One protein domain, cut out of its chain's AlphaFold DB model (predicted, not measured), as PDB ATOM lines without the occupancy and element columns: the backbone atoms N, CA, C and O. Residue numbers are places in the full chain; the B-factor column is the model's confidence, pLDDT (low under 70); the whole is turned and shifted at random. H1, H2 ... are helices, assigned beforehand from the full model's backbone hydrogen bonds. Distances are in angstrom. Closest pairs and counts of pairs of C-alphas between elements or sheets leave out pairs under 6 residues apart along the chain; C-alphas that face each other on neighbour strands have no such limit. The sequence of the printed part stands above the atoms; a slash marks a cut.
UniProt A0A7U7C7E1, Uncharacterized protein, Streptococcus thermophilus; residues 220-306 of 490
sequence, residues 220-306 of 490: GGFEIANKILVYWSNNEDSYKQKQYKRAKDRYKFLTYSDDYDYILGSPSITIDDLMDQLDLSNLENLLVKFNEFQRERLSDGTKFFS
ATOM      1  N   GLY A 220     204.405 297.217 318.590       84.62
ATOM      2  CA  GLY A 220     203.396 297.425 319.631       84.62
ATOM      3  C   GLY A 220     203.288 296.309 320.670       84.62
ATOM      4  O   GLY A 220     202.841 296.548 321.793       84.62
ATOM      5  N   GLY A 221     203.732 295.098 320.332       88.94
ATOM      6  CA  GLY A 221     203.743 293.957 321.242       88.94
ATOM      7  C   GLY A 221     204.725 294.151 322.397       88.94
ATOM      8  O   GLY A 221     204.396 293.826 323.540       88.94
ATOM      9  N   PHE A 222     205.897 294.738 322.124       89.38
ATOM     10  CA  PHE A 222     206.905 295.038 323.147       89.38
ATOM     11  C   PHE A 222     206.383 296.020 324.207       89.38
ATOM     12  O   PHE A 222     206.534 295.790 325.411       89.38
ATOM     13  N   GLU A 223     205.711 297.096 323.786       90.81
ATOM     14  CA  GLU A 223     205.131 298.068 324.718       90.81
ATOM     15  C   GLU A 223     204.046 297.428 325.600       90.81
ATOM     16  O   GLU A 223     204.024 297.636 326.816       90.81
ATOM     17  N   ILE A 224     203.178 296.595 325.018       92.31
ATOM     18  CA  ILE A 224     202.136 295.881 325.769       92.31
ATOM     19  C   ILE A 224     202.752 294.914 326.780       92.31
ATOM     20  O   ILE A 224     202.299 294.857 327.925       92.31
ATOM     21  N   ALA A 225     203.801 294.187 326.397       92.06
ATOM     22  CA  ALA A 225     204.520 293.301 327.304       92.06
ATOM     23  C   ALA A 225     205.077 294.069 328.516       92.06
ATOM     24  O   ALA A 225     204.894 293.635 329.657       92.06
ATOM     25  N   ASN A 226     205.653 295.256 328.301       90.00
ATOM     26  CA  ASN A 226     206.114 296.120 329.390       90.00
ATOM     27  C   ASN A 226     204.962 296.583 330.295       90.00
ATOM     28  O   ASN A 226     205.078 296.501 331.520       90.00
ATOM     29  N   LYS A 227     203.821 296.994 329.719       92.06
ATOM     30  CA  LYS A 227     202.613 297.340 330.495       92.06
ATOM     31  C   LYS A 227     202.139 296.170 331.363       92.06
ATOM     32  O   LYS A 227     201.804 296.373 332.532       92.06
ATOM     33  N   ILE A 228     202.163 294.942 330.840       93.50
ATOM     34  CA  ILE A 228     201.816 293.728 331.598       93.50
ATOM     35  C   ILE A 228     202.771 293.518 332.769       93.50
ATOM     36  O   ILE A 228     202.309 293.262 333.880       93.50
ATOM     37  N   LEU A 229     204.081 293.639 332.553       90.94
ATOM     38  CA  LEU A 229     205.078 293.432 333.605       90.94
ATOM     39  C   LEU A 229     204.929 294.460 334.732       90.94
ATOM     40  O   LEU A 229     204.947 294.089 335.907       90.94
ATOM     41  N   VAL A 230     204.691 295.727 334.383       89.44
ATOM     42  CA  VAL A 230     204.391 296.791 335.352       89.44
ATOM     43  C   VAL A 230     203.104 296.472 336.116       89.44
ATOM     44  O   VAL A 230     203.101 296.504 337.348       89.44
ATOM     45  N   TYR A 231     202.033 296.083 335.417       91.56
ATOM     46  CA  TYR A 231     200.772 295.677 336.043       91.56
ATOM     47  C   TYR A 231     200.944 294.493 337.006       91.56
ATOM     48  O   TYR A 231     200.349 294.486 338.085       91.56
ATOM     49  N   TRP A 232     201.755 293.497 336.641       90.50
ATOM     50  CA  TRP A 232     201.999 292.324 337.480       90.50
ATOM     51  C   TRP A 232     202.822 292.671 338.721       90.50
ATOM     52  O   TRP A 232     202.505 292.198 339.810       90.50
ATOM     53  N   SER A 233     203.837 293.529 338.568       87.06
ATOM     54  CA  SER A 233     204.702 293.974 339.668       87.06
ATOM     55  C   SER A 233     203.950 294.786 340.729       87.06
ATOM     56  O   SER A 233     204.197 294.619 341.921       87.06
ATOM     57  N   ASN A 234     202.986 295.606 340.298       88.19
ATOM     58  CA  ASN A 234     202.211 296.500 341.158       88.19
ATOM     59  C   ASN A 234     200.893 295.880 341.644       88.19
ATOM     60  O   ASN A 234     200.071 296.568 342.247       88.19
ATOM     61  N   ASN A 235     200.644 294.603 341.351       87.12
ATOM     62  CA  ASN A 235     199.389 293.964 341.716       87.12
ATOM     63  C   ASN A 235     199.311 293.715 343.231       87.12
ATOM     64  O   ASN A 235     200.268 293.225 343.827       87.12
ATOM     65  N   GLU A 236     198.159 293.986 343.849       88.25
ATOM     66  CA  GLU A 236     197.922 293.684 345.272       88.25
ATOM     67  C   GLU A 236     197.703 292.182 345.535       88.25
ATOM     68  O   GLU A 236     197.794 291.722 346.675       88.25
ATOM     69  N   ASP A 237     197.444 291.389 344.492       87.06
ATOM     70  CA  ASP A 237     197.294 289.941 344.604       87.06
ATOM     71  C   ASP A 237     198.623 289.272 344.992       87.06
ATOM     72  O   ASP A 237     199.578 289.191 344.210       87.06
ATOM     73  N   SER A 238     198.651 288.719 346.208       85.88
ATOM     74  CA  SER A 238     199.809 288.012 346.767       85.88
ATOM     75  C   SER A 238     200.329 286.868 345.884       85.88
ATOM     76  O   SER A 238     201.519 286.546 345.936       85.88
ATOM     77  N   TYR A 239     199.471 286.238 345.077       85.25
ATOM     78  CA  TYR A 239     199.871 285.171 344.168       85.25
ATOM     79  C   TYR A 239     200.677 285.726 342.989       85.25
ATOM     80  O   TYR A 239     201.767 285.231 342.699       85.25
ATOM     81  N   LYS A 240     200.210 286.822 342.380       87.94
ATOM     82  CA  LYS A 240     200.908 287.507 341.279       87.94
ATOM     83  C   LYS A 240     202.239 288.104 341.725       87.94
ATOM     84  O   LYS A 240     203.238 287.954 341.024       87.94
ATOM     85  N   GLN A 241     202.292 288.673 342.931       86.12
ATOM     86  CA  GLN A 241     203.547 289.146 343.523       86.12
ATOM     87  C   GLN A 241     204.563 288.010 343.701       86.12
ATOM     88  O   GLN A 241     205.744 288.174 343.395       86.12
ATOM     89  N   LYS A 242     204.115 286.829 344.154       89.19
ATOM     90  CA  LYS A 242     204.980 285.644 344.264       89.19
ATOM     91  C   LYS A 242     205.480 285.178 342.900       89.19
ATOM     92  O   LYS A 242     206.652 284.827 342.803       89.19
ATOM     93  N   GLN A 243     204.637 285.182 341.868       90.00
ATOM     94  CA  GLN A 243     205.055 284.852 340.500       90.00
ATOM     95  C   GLN A 243     206.122 285.825 339.997       90.00
ATOM     96  O   GLN A 243     207.187 285.386 339.574       90.00
ATOM     97  N   TYR A 244     205.887 287.132 340.132       87.75
ATOM     98  CA  TYR A 244     206.851 288.157 339.732       87.75
ATOM     99  C   TYR A 244     208.183 288.007 340.480       87.75
ATOM    100  O   TYR A 244     209.256 288.052 339.880       87.75
ATOM    101  N   LYS A 245     208.129 287.747 341.792       86.81
ATOM    102  CA  LYS A 245     209.325 287.491 342.599       86.81
ATOM    103  C   LYS A 245     210.084 286.247 342.128       86.81
ATOM    104  O   LYS A 245     211.297 286.317 341.981       86.81
ATOM    105  N   ARG A 246     209.396 285.130 341.861       88.56
ATOM    106  CA  ARG A 246     210.030 283.905 341.338       88.56
ATOM    107  C   ARG A 246     210.676 284.133 339.976       88.56
ATOM    108  O   ARG A 246     211.793 283.674 339.776       88.56
ATOM    109  N   ALA A 247     210.008 284.866 339.086       87.19
ATOM    110  CA  ALA A 247     210.565 285.257 337.794       87.19
ATOM    111  C   ALA A 247     211.864 286.062 337.976       87.19
ATOM    112  O   ALA A 247     212.881 285.732 337.374       87.19
ATOM    113  N   LYS A 248     211.865 287.042 338.890       83.06
ATOM    114  CA  LYS A 248     213.054 287.841 339.227       83.06
ATOM    115  C   LYS A 248     214.176 287.027 339.877       83.06
ATOM    116  O   LYS A 248     215.347 287.338 339.695       83.06
ATOM    117  N   ASP A 249     213.832 286.031 340.684       85.12
ATOM    118  CA  ASP A 249     214.807 285.227 341.424       85.12
ATOM    119  C   ASP A 249     215.422 284.098 340.573       85.12
ATOM    120  O   ASP A 249     216.476 283.582 340.936       85.12
ATOM    121  N   ARG A 250     214.802 283.731 339.441       82.00
ATOM    122  CA  ARG A 250     215.109 282.516 338.666       82.00
ATOM    123  C   ARG A 250     216.566 282.390 338.226       82.00
ATOM    124  O   ARG A 250     217.108 281.290 338.291       82.00
ATOM    125  N   TYR A 251     217.177 283.480 337.770       75.50
ATOM    126  CA  TYR A 251     218.547 283.462 337.245       75.50
ATOM    127  C   TYR A 251     219.545 284.203 338.128       75.50
ATOM    128  O   TYR A 251     220.687 284.425 337.732       75.50
ATOM    129  N   LYS A 252     219.148 284.563 339.355       78.50
ATOM    130  CA  LYS A 252     220.072 285.182 340.304       78.50
ATOM    131  C   LYS A 252     221.239 284.247 340.589       78.50
ATOM    132  O   LYS A 252     221.037 283.087 340.937       78.50
ATOM    133  N   PHE A 253     222.447 284.802 340.513       80.56
ATOM    134  CA  PHE A 253     223.699 284.106 340.813       80.56
ATOM    135  C   PHE A 253     224.038 282.955 339.848       80.56
ATOM    136  O   PHE A 253     224.794 282.056 340.212       80.56
ATOM    137  N   LEU A 254     223.498 282.979 338.624       77.19
ATOM    138  CA  LEU A 254     223.863 282.051 337.550       77.19
ATOM    139  C   LEU A 254     224.773 282.739 336.533       77.19
ATOM    140  O   LEU A 254     224.721 283.947 336.365       77.19
ATOM    141  N   THR A 255     225.594 281.971 335.818       76.62
ATOM    142  CA  THR A 255     226.596 282.510 334.877       76.62
ATOM    143  C   THR A 255     226.005 283.278 333.695       76.62
ATOM    144  O   THR A 255     226.720 284.023 333.044       76.62
ATOM    145  N   TYR A 256     224.720 283.089 333.406       71.00
ATOM    146  CA  TYR A 256     223.978 283.794 332.360       71.00
ATOM    147  C   TYR A 256     223.060 284.888 332.937       71.00
ATOM    148  O   TYR A 256     222.173 285.386 332.252       71.00
ATOM    149  N   SER A 257     223.251 285.280 334.207       71.62
ATOM    150  CA  SER A 257     222.547 286.428 334.791       71.62
ATOM    151  C   SER A 257     222.921 287.751 334.129       71.62
ATOM    152  O   SER A 257     222.158 288.701 334.233       71.62
ATOM    153  N   ASP A 258     224.077 287.805 333.462       68.19
ATOM    154  CA  ASP A 258     224.588 288.994 332.768       68.19
ATOM    155  C   ASP A 258     223.694 289.419 331.589       68.19
ATOM    156  O   ASP A 258     223.702 290.586 331.204       68.19
ATOM    157  N   ASP A 259     222.867 288.502 331.071       64.69
ATOM    158  CA  ASP A 259     221.887 288.779 330.014       64.69
ATOM    159  C   ASP A 259     220.632 289.517 330.535       64.69
ATOM    160  O   ASP A 259     219.725 289.831 329.760       64.69
ATOM    161  N   TYR A 260     220.553 289.802 331.843       68.56
ATOM    162  CA  TYR A 260     219.362 290.340 332.496       68.56
ATOM    163  C   TYR A 260     219.687 291.436 333.525       68.56
ATOM    164  O   TYR A 260     220.465 291.237 334.459       68.56
ATOM    165  N   ASP A 261     219.010 292.584 333.431       67.06
ATOM    166  CA  ASP A 261     219.158 293.671 334.405       67.06
ATOM    167  C   ASP A 261     218.109 293.577 335.530       67.06
ATOM    168  O   ASP A 261     216.970 294.036 335.420       67.06
ATOM    169  N   TYR A 262     218.491 292.943 336.644       66.38
ATOM    170  CA  TYR A 262     217.629 292.799 337.827       66.38
ATOM    171  C   TYR A 262     217.737 293.959 338.831       66.38
ATOM    172  O   TYR A 262     217.039 293.936 339.865       66.38
ATOM    173  N   ILE A 263     218.631 294.925 338.576       63.62
ATOM    174  CA  ILE A 263     219.010 295.997 339.508       63.62
ATOM    175  C   ILE A 263     218.544 297.363 338.990       63.62
ATOM    176  O   ILE A 263     217.956 298.119 339.767       63.62
ATOM    177  N   LEU A 264     218.773 297.680 337.714       58.69
ATOM    178  CA  LEU A 264     218.419 298.948 337.079       58.69
ATOM    179  C   LEU A 264     217.380 298.716 335.960       58.69
ATOM    180  O   LEU A 264     217.382 297.707 335.273       58.69
ATOM    181  N   GLY A 265     216.442 299.654 335.793       55.75
ATOM    182  CA  GLY A 265     215.399 299.572 334.761       55.75
ATOM    183  C   GLY A 265     214.087 298.902 335.200       55.75
ATOM    184  O   GLY A 265     214.045 297.977 336.010       55.75
ATOM    185  N   SER A 266     212.980 299.424 334.667       56.25
ATOM    186  CA  SER A 266     211.641 298.842 334.784       56.25
ATOM    187  C   SER A 266     211.119 298.558 333.375       56.25
ATOM    188  O   SER A 266     211.118 299.486 332.562       56.25
ATOM    189  N   PRO A 267     210.651 297.334 333.078       60.91
ATOM    190  CA  PRO A 267     210.574 296.171 333.970       60.91
ATOM    191  C   PRO A 267     211.918 295.430 334.145       60.91
ATOM    192  O   PRO A 267     212.653 295.242 333.186       60.91
ATOM    193  N   SER A 268     212.210 294.948 335.365       70.81
ATOM    194  CA  SER A 268     213.469 294.244 335.713       70.81
ATOM    195  C   SER A 268     213.494 292.748 335.353       70.81
ATOM    196  O   SER A 268     214.308 291.997 335.882       70.81
ATOM    197  N   ILE A 269     212.506 292.275 334.597       80.31
ATOM    198  CA  ILE A 269     212.366 290.894 334.114       80.31
ATOM    199  C   ILE A 269     211.745 290.943 332.718       80.31
ATOM    200  O   ILE A 269     211.058 291.913 332.392       80.31
ATOM    201  N   THR A 270     211.925 289.896 331.917       85.00
ATOM    202  CA  THR A 270     211.263 289.795 330.610       85.00
ATOM    203  C   THR A 270     209.849 289.219 330.738       85.00
ATOM    204  O   THR A 270     209.479 288.633 331.761       85.00
ATOM    205  N   ILE A 271     209.035 289.357 329.686       88.94
ATOM    206  CA  ILE A 271     207.704 288.733 329.648       88.94
ATOM    207  C   ILE A 271     207.795 287.202 329.678       88.94
ATOM    208  O   ILE A 271     206.936 286.559 330.277       88.94
ATOM    209  N   ASP A 272     208.855 286.628 329.104       88.62
ATOM    210  CA  ASP A 272     209.101 285.182 329.102       88.62
ATOM    211  C   ASP A 272     209.321 284.660 330.527       88.62
ATOM    212  O   ASP A 272     208.726 283.657 330.924       88.62
ATOM    213  N   ASP A 273     210.092 285.395 331.335       87.62
ATOM    214  CA  ASP A 273     210.335 285.039 332.737       87.62
ATOM    215  C   ASP A 273     209.038 285.007 333.541       87.62
ATOM    216  O   ASP A 273     208.838 284.115 334.370       87.62
ATOM    217  N   LEU A 274     208.142 285.968 333.286       90.06
ATOM    218  CA  LEU A 274     206.825 286.000 333.907       90.06
ATOM    219  C   LEU A 274     205.959 284.826 333.434       90.06
ATOM    220  O   LEU A 274     205.355 284.152 334.270       90.06
ATOM    221  N   MET A 275     205.902 284.565 332.125       91.25
ATOM    222  CA  MET A 275     205.076 283.508 331.531       91.25
ATOM    223  C   MET A 275     205.434 282.110 332.033       91.25
ATOM    224  O   MET A 275     204.537 281.292 332.259       91.25
ATOM    225  N   ASP A 276     206.709 281.841 332.298       88.12
ATOM    226  CA  ASP A 276     207.150 280.568 332.873       88.12
ATOM    227  C   ASP A 276     206.627 280.333 334.299       88.12
ATOM    228  O   ASP A 276     206.543 279.192 334.746       88.12
ATOM    229  N   GLN A 277     206.190 281.385 335.000       90.06
ATOM    230  CA  GLN A 277     205.559 281.283 336.322       90.06
ATOM    231  C   GLN A 277     204.030 281.137 336.265       90.06
ATOM    232  O   GLN A 277     203.383 281.037 337.316       90.06
ATOM    233  N   LEU A 278     203.432 281.160 335.069       89.12
ATOM    234  CA  LEU A 278     201.984 281.082 334.882       89.12
ATOM    235  C   LEU A 278     201.535 279.650 334.577       89.12
ATOM    236  O   LEU A 278     202.146 278.943 333.778       89.12
ATOM    237  N   ASP A 279     200.418 279.260 335.177       82.88
ATOM    238  CA  ASP A 279     199.608 278.113 334.763       82.88
ATOM    239  C   ASP A 279     198.395 278.579 333.939       82.88
ATOM    240  O   ASP A 279     198.150 279.784 333.829       82.88
ATOM    241  N   LEU A 280     197.601 277.641 333.408       83.38
ATOM    242  CA  LEU A 280     196.341 277.926 332.701       83.38
ATOM    243  C   LEU A 280     195.458 278.989 333.377       83.38
ATOM    244  O   LEU A 280     194.917 279.864 332.701       83.38
ATOM    245  N   SER A 281     195.297 278.926 334.704       75.12
ATOM    246  CA  SER A 281     194.399 279.830 335.434       75.12
ATOM    247  C   SER A 281     194.871 281.285 335.400       75.12
ATOM    248  O   SER A 281     194.071 282.212 335.271       75.12
ATOM    249  N   ASN A 282     196.186 281.499 335.457       84.62
ATOM    250  CA  ASN A 282     196.778 282.832 335.408       84.62
ATOM    251  C   ASN A 282     197.059 283.297 333.982       84.62
ATOM    252  O   ASN A 282     197.085 284.502 333.731       84.62
ATOM    253  N   LEU A 283     197.206 282.357 333.053       88.12
ATOM    254  CA  LEU A 283     197.306 282.637 331.630       88.12
ATOM    255  C   LEU A 283     196.012 283.274 331.102       88.12
ATOM    256  O   LEU A 283     196.095 284.251 330.364       88.12
ATOM    257  N   GLU A 284     194.833 282.821 331.564       89.31
ATOM    258  CA  GLU A 284     193.547 283.489 331.281       89.31
ATOM    259  C   GLU A 284     193.609 284.981 331.664       89.31
ATOM    260  O   GLU A 284     193.268 285.854 330.865       89.31
ATOM    261  N   ASN A 285     194.097 285.282 332.872       89.25
ATOM    262  CA  ASN A 285     194.205 286.651 333.381       89.25
ATOM    263  C   ASN A 285     195.206 287.498 332.586       89.25
ATOM    264  O   ASN A 285     194.934 288.674 332.328       89.25
ATOM    265  N   LEU A 286     196.349 286.920 332.204       92.81
ATOM    266  CA  LEU A 286     197.336 287.609 331.375       92.81
ATOM    267  C   LEU A 286     196.749 287.955 330.007       92.81
ATOM    268  O   LEU A 286     196.856 289.103 329.591       92.81
ATOM    269  N   LEU A 287     196.081 287.007 329.344       93.69
ATOM    270  CA  LEU A 287     195.462 287.223 328.033       93.69
ATOM    271  C   LEU A 287     194.401 288.324 328.084       93.69
ATOM    272  O   LEU A 287     194.378 289.200 327.222       93.69
ATOM    273  N   VAL A 288     193.560 288.333 329.123       93.00
ATOM    274  CA  VAL A 288     192.572 289.403 329.331       93.00
ATOM    275  C   VAL A 288     193.254 290.762 329.446       93.00
ATOM    276  O   VAL A 288     192.835 291.699 328.771       93.00
ATOM    277  N   LYS A 289     194.321 290.867 330.248       93.94
ATOM    278  CA  LYS A 289     195.058 292.127 330.411       93.94
ATOM    279  C   LYS A 289     195.809 292.545 329.155       93.94
ATOM    280  O   LYS A 289     195.793 293.724 328.818       93.94
ATOM    281  N   PHE A 290     196.378 291.595 328.420       94.62
ATOM    282  CA  PHE A 290     196.954 291.846 327.103       94.62
ATOM    283  C   PHE A 290     195.904 292.459 326.166       94.62
ATOM    284  O   PHE A 290     196.144 293.491 325.543       94.62
ATOM    285  N   ASN A 291     194.708 291.863 326.114       92.44
ATOM    286  CA  ASN A 291     193.623 292.353 325.271       92.44
ATOM    287  C   ASN A 291     193.076 293.728 325.704       92.44
ATOM    288  O   ASN A 291     192.575 294.474 324.867       92.44
ATOM    289  N   GLU A 292     193.146 294.073 326.989       92.88
ATOM    290  CA  GLU A 292     192.828 295.425 327.458       92.88
ATOM    291  C   GLU A 292     193.873 296.435 326.966       92.88
ATOM    292  O   GLU A 292     193.505 297.422 326.332       92.88
ATOM    293  N   PHE A 293     195.165 296.155 327.165       93.19
ATOM    294  CA  PHE A 293     196.238 297.081 326.789       93.19
ATOM    295  C   PHE A 293     196.383 297.280 325.281       93.19
ATOM    296  O   PHE A 293     196.679 298.394 324.859       93.19
ATOM    297  N   GLN A 294     196.124 296.261 324.453       89.56
ATOM    298  CA  GLN A 294     196.153 296.445 322.994       89.56
ATOM    299  C   GLN A 294     195.062 297.392 322.473       89.56
ATOM    300  O   GLN A 294     195.167 297.908 321.370       89.56
ATOM    301  N   ARG A 295     193.992 297.642 323.241       85.50
ATOM    302  CA  ARG A 295     192.937 298.590 322.836       85.50
ATOM    303  C   ARG A 295     193.313 300.043 323.119       85.50
ATOM    304  O   ARG A 295     192.627 300.953 322.651       85.50
ATOM    305  N   GLU A 296     194.370 300.265 323.891       88.06
ATOM    306  CA  GLU A 296     194.908 301.591 324.167       88.06
ATOM    307  C   GLU A 296     195.783 302.073 323.004       88.06
ATOM    308  O   GLU A 296     196.277 301.287 322.195       88.06
ATOM    309  N   ARG A 297     196.003 303.389 322.924       85.56
ATOM    310  CA  ARG A 297     197.059 303.914 322.054       85.56
ATOM    311  C   ARG A 297     198.421 303.606 322.665       85.56
ATOM    312  O   ARG A 297     198.585 303.651 323.889       85.56
ATOM    313  N   LEU A 298     199.370 303.310 321.790       86.06
ATOM    314  CA  LEU A 298     200.778 303.201 322.134       86.06
ATOM    315  C   LEU A 298     201.359 304.580 322.457       86.06
ATOM    316  O   LEU A 298     200.732 305.618 322.214       86.06
ATOM    317  N   SER A 299     202.567 304.585 323.009       84.69
ATOM    318  CA  SER A 299     203.253 305.798 323.459       84.69
ATOM    319  C   SER A 299     203.571 306.764 322.309       84.69
ATOM    320  O   SER A 299     203.622 307.976 322.513       84.69
ATOM    321  N   ASP A 300     203.711 306.247 321.090       83.69
ATOM    322  CA  ASP A 300     203.884 307.009 319.846       83.69
ATOM    323  C   ASP A 300     202.549 307.463 319.206       83.69
ATOM    324  O   ASP A 300     202.529 308.110 318.158       83.69
ATOM    325  N   GLY A 301     201.414 307.135 319.833       81.62
ATOM    326  CA  GLY A 301     200.067 307.450 319.365       81.62
ATOM    327  C   GLY A 301     199.487 306.467 318.342       81.62
ATOM    328  O   GLY A 301     198.315 306.631 317.961       81.62
ATOM    329  N   THR A 302     200.248 305.454 317.917       83.19
ATOM    330  CA  THR A 302     199.778 304.391 317.022       83.19
ATOM    331  C   THR A 302     198.898 303.381 317.772       83.19
ATOM    332  O   THR A 302     198.648 303.496 318.976       83.19
ATOM    333  N   LYS A 303     198.321 302.427 317.035       83.94
ATOM    334  CA  LYS A 303     197.484 301.363 317.589       83.94
ATOM    335  C   LYS A 303     198.066 300.014 317.211       83.94
ATOM    336  O   LYS A 303     198.447 299.800 316.063       83.94
ATOM    337  N   PHE A 304     198.047 299.105 318.171       86.50
ATOM    338  CA  PHE A 304     198.438 297.718 317.999       86.50
ATOM    339  C   PHE A 304     197.221 296.815 318.152       86.50
ATOM    340  O   PHE A 304     196.346 297.098 318.964       86.50
ATOM    341  N   PHE A 305     197.159 295.720 317.401       85.94
ATOM    342  CA  PHE A 305     196.090 294.748 317.576       85.94
ATOM    343  C   PHE A 305     196.530 293.355 317.152       85.94
ATOM    344  O   PHE A 305     196.898 293.143 315.998       85.94
ATOM    345  N   SER A 306     196.421 292.405 318.074       88.62
ATOM    346  CA  SER A 306     196.554 290.984 317.794       88.62
ATOM    347  C   SER A 306     195.160 290.352 317.671       88.62
ATOM    348  O   SER A 306     194.467 290.208 318.691       88.62
TER     349      SER A 306
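This is residues 220 to 306 of the 490 residues of an uncharacterized protein of Streptococcus thermophilus (UniProt A0A7U7C7E1). H1 is the middle of a small helical core: H2 packs at its end, H4 packs steeply tilted on its residues 224 to 228, and short H3 packs on both H1 and H2. A long loop follows H2, where residues 253 to 258 stick out. The printed part has 87 residues, four named helices in the order H1 to H4, all helix, compact with radius of gyration of the C-alphas 13.6 A, spanning 39 by 29 by 21 A.

Start at H1, residues 220 to 233, the hub. Its residues 232 to 233 alone touch H2, residues 238 to 249, at a steep tilt of 66 degrees, closest C-alphas 233 and 244, 6.2 A. Its residues 225 to 229 alone touch H3, residues 271 to 275, closest C-alphas 225 and 271, 6.0 A. H4, residues 280 to 293, touches H1 at a steep tilt of 58 degrees, closest C-alphas 224 and 293, 6.1 A. H2 and H4 are apart. Every O i to N i+4 pair is within hydrogen-bond range in H1, H2 and H3, and 9 of 10 in H4.

Find C-alpha 220 at (203.396, 297.425, 319.631); H1 runs 20.4 A, H2 16.2 A, and H4 20.0 A to C-alpha 293 at (196.238, 297.081, 326.789).

The printed part has no cut; H2 to H3 is a long link, and residues 258 to 267 are under pLDDT 70.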